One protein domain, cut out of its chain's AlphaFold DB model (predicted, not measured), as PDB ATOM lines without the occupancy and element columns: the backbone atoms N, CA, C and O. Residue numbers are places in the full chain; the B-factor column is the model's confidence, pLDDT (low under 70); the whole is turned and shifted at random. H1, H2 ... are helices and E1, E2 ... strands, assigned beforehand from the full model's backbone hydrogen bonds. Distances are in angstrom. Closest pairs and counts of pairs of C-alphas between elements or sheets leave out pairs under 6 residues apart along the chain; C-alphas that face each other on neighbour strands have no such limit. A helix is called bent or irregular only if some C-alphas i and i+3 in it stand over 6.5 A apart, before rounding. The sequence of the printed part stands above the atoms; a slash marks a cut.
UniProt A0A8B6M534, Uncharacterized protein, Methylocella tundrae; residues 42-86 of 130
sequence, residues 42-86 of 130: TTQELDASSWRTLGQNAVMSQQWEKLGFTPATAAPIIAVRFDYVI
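What this domain is: This is residues 42 to 86 of the 130 residues of an uncharacterized protein of Methylocella tundrae (UniProt A0A8B6M534). Two short helices, H1 and H2, make a corner: H1 lies across one end of the printed part, and H2 runs away from it along the length and straight on into a short strand, E1, and a tail. A long unnamed stretch, residues 42 to 57, runs alongside H2 from its start and then winds round to H1; its first residues, 42 to 43, pair antiparallel with residues 80 to 81 of E1. The tail after E1, residues 83 to 86, adds to the length at the end away from H1. You have 45 residues printed, with the named elements H1, H2 and E1 in that order; the class is mostly helix, though 21 residues, under half, are in named elements. The whole is only just compact, close to loose, with a radius of gyration of the C-alphas of 11.1 A and spans of 35 by 17 by 16 A.

How they stand to each other: Look first at H1, residues 58 to 66, and then at H2, residues 71 to 79. They are close but not clearly touching; their closest C-alphas, those of Trp 64 and Ala 74, are 7.3 A apart. Their lines stand about perpendicular at 73 degrees, only just beyond a steep tilt, and the line of H2 is a rough one. Go on to E1, residues 80 to 82, which meets H2 only through their link. H1 and E1 are apart. E1 pairs with no named strand, but you will find residues 42 to 43 paired with its residues 80 to 81, antiparallel. In H1 every O i to N i+4 pair is within hydrogen-bond range; in H2 it is 3 of 5.

Where its parts are: Find C-alpha 58 at (132.841, 162.363, 150.521); from there H1 runs 12.4 A to C-alpha 66 at (128.395, 172.170, 156.748). H2 begins at Pro 71 and reaches Ala 79, 11.2 A from first to last C-alpha. H2 is irregular, but only just: C-alphas 73 and 76 are 6.7 A apart. E1 begins at Val 80 and ends at C-alpha 82, at (111.083, 154.309, 155.522), 7.0 A from its first C-alpha.

The domain as a whole: The two C-alphas farthest apart are those of Lys 66 and Ile 86, at 36.0 A, while those of Thr 42 and Ile 86, the first and last printed, are 13.7 A apart. The printed part has no cut. The link from H1 to H2, with 4 residues, is tight, and so is the link from H2 to E1, with 0 residues between them. The mean pLDDT of the printed part is 92.2, and no printed residue is under 70.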
ATOM      1  N   THR A  42     111.745 152.112 160.071       84.62
ATOM      2  CA  THR A  42     112.642 151.171 160.731       84.62
ATOM      3  C   THR A  42     113.954 151.878 161.031       84.62
ATOM      4  O   THR A  42     114.458 152.652 160.211       84.62
ATOM      5  N   THR A  43     114.487 151.643 162.224       87.88
ATOM      6  CA  THR A  43     115.765 152.206 162.655       87.88
ATOM      7  C   THR A  43     116.807 151.108 162.579       87.88
ATOM      8  O   THR A  43     116.678 150.086 163.248       87.88
ATOM      9  N   GLN A  44     117.835 151.314 161.762       85.50
ATOM     10  CA  GLN A  44     118.969 150.396 161.701       85.50
ATOM     11  C   GLN A  44     120.029 150.796 162.726       85.50
ATOM     12  O   GLN A  44     120.335 151.977 162.878       85.50
ATOM     13  N   GLU A  45     120.632 149.818 163.395       85.50
ATOM     14  CA  GLU A  45     121.839 150.068 164.180       85.50
ATOM     15  C   GLU A  45     123.018 150.265 163.222       85.50
ATOM     16  O   GLU A  45     123.456 149.335 162.547       85.50
ATOM     17  N   LEU A  46     123.497 151.507 163.120       87.19
ATOM     18  CA  LEU A  46     124.624 151.882 162.271       87.19
ATOM     19  C   LEU A  46     125.834 152.240 163.134       87.19
ATOM     20  O   LEU A  46     125.706 152.963 164.122       87.19
ATOM     21  N   ASP A  47     127.020 151.786 162.723       90.56
ATOM     22  CA  ASP A  47     128.271 152.174 163.369       90.56
ATOM     23  C   ASP A  47     128.622 153.630 163.029       90.56
ATOM     24  O   ASP A  47     128.924 153.982 161.883       90.56
ATOM     25  N   ALA A  48     128.614 154.475 164.056       90.12
ATOM     26  CA  ALA A  48     128.901 155.895 163.957       90.12
ATOM     27  C   ALA A  48     130.402 156.242 164.025       90.12
ATOM     28  O   ALA A  48     130.749 157.412 164.184       90.12
ATOM     29  N   SER A  49     131.297 155.256 163.904       92.19
ATOM     30  CA  SER A  49     132.751 155.462 163.932       92.19
ATOM     31  C   SER A  49     133.275 156.346 162.791       92.19
ATOM     32  O   SER A  49     134.280 157.038 162.962       92.19
ATOM     33  N   SER A  50     132.615 156.367 161.627       94.19
ATOM     34  CA  SER A  50     133.018 157.202 160.489       94.19
ATOM     35  C   SER A  50     131.875 157.502 159.511       94.19
ATOM     36  O   SER A  50     130.857 156.819 159.465       94.19
ATOM     37  N   TRP A  51     132.061 158.486 158.626       95.06
ATOM     38  CA  TRP A  51     131.111 158.741 157.532       95.06
ATOM     39  C   TRP A  51     130.931 157.539 156.599       95.06
ATOM     40  O   TRP A  51     129.837 157.289 156.098       95.06
ATOM     41  N   ARG A  52     132.002 156.766 156.397       93.25
ATOM     42  CA  ARG A  52     131.999 155.604 155.507       93.25
ATOM     43  C   ARG A  52     131.156 154.460 156.068       93.25
ATOM     44  O   ARG A  52     130.443 153.822 155.300       93.25
ATOM     45  N   THR A  53     131.205 154.225 157.379       92.62
ATOM     46  CA  THR A  53     130.382 153.201 158.049       92.62
ATOM     47  C   THR A  53     128.902 153.581 158.074       92.62
ATOM     48  O   THR A  53     128.046 152.707 157.996       92.62
ATOM     49  N   LEU A  54     128.591 154.880 158.030       92.75
ATOM     50  CA  LEU A  54     127.233 155.406 157.828       92.75
ATOM     51  C   LEU A  54     126.769 155.399 156.357       92.75
ATOM     52  O   LEU A  54     125.738 155.995 156.021       92.75
ATOM     53  N   GLY A  55     127.537 154.781 155.455       92.38
ATOM     54  CA  GLY A  55     127.230 154.715 154.025       92.38
ATOM     55  C   GLY A  55     127.301 156.064 153.301       92.38
ATOM     56  O   GLY A  55     126.758 156.193 152.206       92.38
ATOM     57  N   GLN A  56     127.942 157.077 153.894       95.00
ATOM     58  CA  GLN A  56     128.101 158.397 153.287       95.00
ATOM     59  C   GLN A  56     129.391 158.451 152.462       95.00
ATOM     60  O   GLN A  56     130.464 158.035 152.907       95.00
ATOM     61  N   ASN A  57     129.301 158.997 151.250       95.88
ATOM     62  CA  ASN A  57     130.478 159.321 150.443       95.88
ATOM     63  C   ASN A  57     131.022 160.723 150.792       95.88
ATOM     64  O   ASN A  57     130.407 161.465 151.555       95.88
ATOM     65  N   ALA A  58     132.165 161.100 150.209       94.94
ATOM     66  CA  ALA A  58     132.841 162.363 150.521       94.94
ATOM     67  C   ALA A  58     131.993 163.617 150.236       94.94
ATOM     68  O   ALA A  58     132.123 164.621 150.929       94.94
ATOM     69  N   VAL A  59     131.118 163.576 149.228       96.25
ATOM     70  CA  VAL A  59     130.235 164.708 148.911       96.25
ATOM     71  C   VAL A  59     129.120 164.814 149.948       96.25
ATOM     72  O   VAL A  59     128.807 165.912 150.398       96.25
ATOM     73  N   MET A  60     128.542 163.681 150.355       95.56
ATOM     74  CA  MET A  60     127.485 163.626 151.369       95.56
ATOM     75  C   MET A  60     127.994 164.064 152.745       95.56
ATOM     76  O   MET A  60     127.347 164.881 153.399       95.56
ATOM     77  N   SER A  61     129.166 163.575 153.166       96.06
ATOM     78  CA  SER A  61     129.758 163.939 154.458       96.06
ATOM     79  C   SER A  61     130.013 165.442 154.568       96.06
ATOM     80  O   SER A  61     129.685 166.041 155.584       96.06
ATOM     81  N   GLN A  62     130.487 166.080 153.491       96.81
ATOM     82  CA  GLN A  62     130.686 167.532 153.461       96.81
ATOM     83  C   GLN A  62     129.389 168.320 153.682       96.81
ATOM     84  O   GLN A  62     129.430 169.405 154.257       96.81
ATOM     85  N   GLN A  63     128.235 167.819 153.226       97.50
ATOM     86  CA  GLN A  63     126.958 168.500 153.479       97.50
ATOM     87  C   GLN A  63     126.561 168.398 154.951       97.50
ATOM     88  O   GLN A  63     126.149 169.392 155.540       97.50
ATOM     89  N   TRP A  64     126.739 167.228 155.565       96.31
ATOM     90  CA  TRP A  64     126.493 167.048 156.995       96.31
ATOM     91  C   TRP A  64     127.409 167.920 157.854       96.31
ATOM     92  O   TRP A  64     126.939 168.579 158.780       96.31
ATOM     93  N   GLU A  65     128.691 167.992 157.510       95.81
ATOM     94  CA  GLU A  65     129.668 168.825 158.218       95.81
ATOM     95  C   GLU A  65     129.343 170.320 158.098       95.81
ATOM     96  O   GLU A  65     129.426 171.045 159.087       95.81
ATOM     97  N   LYS A  66     128.885 170.788 156.926       96.81
ATOM     98  CA  LYS A  66     128.395 172.170 156.748       96.81
ATOM     99  C   LYS A  66     127.186 172.493 157.621       96.81
ATOM    100  O   LYS A  66     127.017 173.638 158.026       96.81
ATOM    101  N   LEU A  67     126.353 171.493 157.897       96.00
ATOM    102  CA  LEU A  67     125.220 171.595 158.814       96.00
ATOM    103  C   LEU A  67     125.640 171.447 160.291       96.00
ATOM    104  O   LEU A  67     124.786 171.509 161.171       96.00
ATOM    105  N   GLY A  68     126.935 171.265 160.574       96.12
ATOM    106  CA  GLY A  68     127.479 171.135 161.927       96.12
ATOM    107  C   GLY A  68     127.358 169.732 162.527       96.12
ATOM    108  O   GLY A  68     127.503 169.574 163.739       96.12
ATOM    109  N   PHE A  69     127.088 168.710 161.712       97.00
ATOM    110  CA  PHE A  69     126.985 167.331 162.180       97.00
ATOM    111  C   PHE A  69     128.319 166.583 162.097       97.00
ATOM    112  O   PHE A  69     129.138 166.802 161.208       97.00
ATOM    113  N   THR A  70     128.497 165.639 163.017       95.69
ATOM    114  CA  THR A  70     129.558 164.628 163.012       95.69
ATOM    115  C   THR A  70     128.935 163.262 162.710       95.69
ATOM    116  O   THR A  70     127.711 163.129 162.793       95.69
ATOM    117  N   PRO A  71     129.726 162.215 162.409       94.88
ATOM    118  CA  PRO A  71     129.181 160.868 162.252       94.88
ATOM    119  C   PRO A  71     128.294 160.450 163.436       94.88
ATOM    120  O   PRO A  71     127.177 159.987 163.233       94.88
ATOM    121  N   ALA A  72     128.726 160.721 164.671       93.44
ATOM    122  CA  ALA A  72     127.970 160.405 165.884       93.44
ATOM    123  C   ALA A  72     126.611 161.119 165.965       93.44
ATOM    124  O   ALA A  72     125.620 160.503 166.354       93.44
ATOM    125  N   THR A  73     126.539 162.399 165.589       94.50
ATOM    126  CA  THR A  73     125.288 163.171 165.682       94.50
ATOM    127  C   THR A  73     124.381 162.993 164.466       94.50
ATOM    128  O   THR A  73     123.164 163.120 164.593       94.50
ATOM    129  N   ALA A  74     124.939 162.651 163.303       94.38
ATOM    130  CA  ALA A  74     124.178 162.340 162.095       94.38
ATOM    131  C   ALA A  74     123.644 160.901 162.086       94.38
ATOM    132  O   ALA A  74     122.589 160.652 161.502       94.38
ATOM    133  N   ALA A  75     124.336 159.958 162.734       93.12
ATOM    134  CA  ALA A  75     123.956 158.549 162.796       93.12
ATOM    135  C   ALA A  75     122.474 158.306 163.131       93.12
ATOM    136  O   ALA A  75     121.841 157.596 162.357       93.12
ATOM    137  N   PRO A  76     121.861 158.902 164.177       91.56
ATOM    138  CA  PRO A  76     120.444 158.668 164.469       91.56
ATOM    139  C   PRO A  76     119.503 159.208 163.383       91.56
ATOM    140  O   PRO A  76     118.433 158.648 163.172       91.56
ATOM    141  N   ILE A  77     119.893 160.259 162.658       91.38
ATOM    142  CA  ILE A  77     119.100 160.821 161.553       91.38
ATOM    143  C   ILE A  77     119.215 159.917 160.322       91.38
ATOM    144  O   ILE A  77     118.232 159.634 159.642       91.38
ATOM    145  N   ILE A  78     120.424 159.424 160.055       91.81
ATOM    146  CA  ILE A  78     120.712 158.504 158.955       91.81
ATOM    147  C   ILE A  78     120.167 157.102 159.264       91.81
ATOM    148  O   ILE A  78     119.848 156.378 158.337       91.81
ATOM    149  N   ALA A  79     120.026 156.688 160.514       92.06
ATOM    150  CA  ALA A  79     119.558 155.350 160.869       92.06
ATOM    151  C   ALA A  79     118.063 155.134 160.593       92.06
ATOM    152  O   ALA A  79     117.650 154.006 160.320       92.06
ATOM    153  N   VAL A  80     117.257 156.200 160.642       90.88
ATOM    154  CA  VAL A  80     115.810 156.133 160.406       90.88
ATOM    155  C   VAL A  80     115.538 156.028 158.904       90.88
ATOM    156  O   VAL A  80     115.915 156.894 158.107       90.88
ATOM    157  N   ARG A  81     114.886 154.939 158.495       85.50
ATOM    158  CA  ARG A  81     114.511 154.648 157.105       85.50
ATOM    159  C   ARG A  81     113.013 154.421 157.000       85.50
ATOM    160  O   ARG A  81     112.398 153.931 157.941       85.50
ATOM    161  N   PHE A  82     112.441 154.737 155.842       86.44
ATOM    162  CA  PHE A  82     111.083 154.309 155.522       86.44
ATOM    163  C   PHE A  82     111.038 152.790 155.373       86.44
ATOM    164  O   PHE A  82     111.929 152.186 154.772       86.44
ATOM    165  N   ASP A  83     109.991 152.191 155.924       83.69
ATOM    166  CA  ASP A  83     109.662 150.795 155.712       83.69
ATOM    167  C   ASP A  83     108.933 150.652 154.368       83.69
ATOM    168  O   ASP A  83     107.813 151.133 154.188       83.69
ATOM    169  N   TYR A  84     109.603 150.024 153.400       83.81
ATOM    170  CA  TYR A  84     109.064 149.762 152.063       83.81
ATOM    171  C   TYR A  84     108.395 148.386 151.954       83.81
ATOM    172  O   TYR A  84     108.054 147.951 150.850       83.81
ATOM    173  N   VAL A  85     108.212 147.677 153.070       87.88
ATOM    174  CA  VAL A  85     107.509 146.397 153.068       87.88
ATOM    175  C   VAL A  85     106.031 146.633 152.763       87.88
ATOM    176  O   VAL A  85     105.293 147.273 153.511       87.88
ATOM    177  N   ILE A  86     105.582 146.085 151.636       86.81
ATOM    178  CA  ILE A  86     104.182 146.165 151.230       86.81
ATOM    179  C   ILE A  86     103.365 145.195 152.081       86.81
ATOM    180  O   ILE A  86     103.507 143.974 151.982       86.81
TER     181      ILE A  86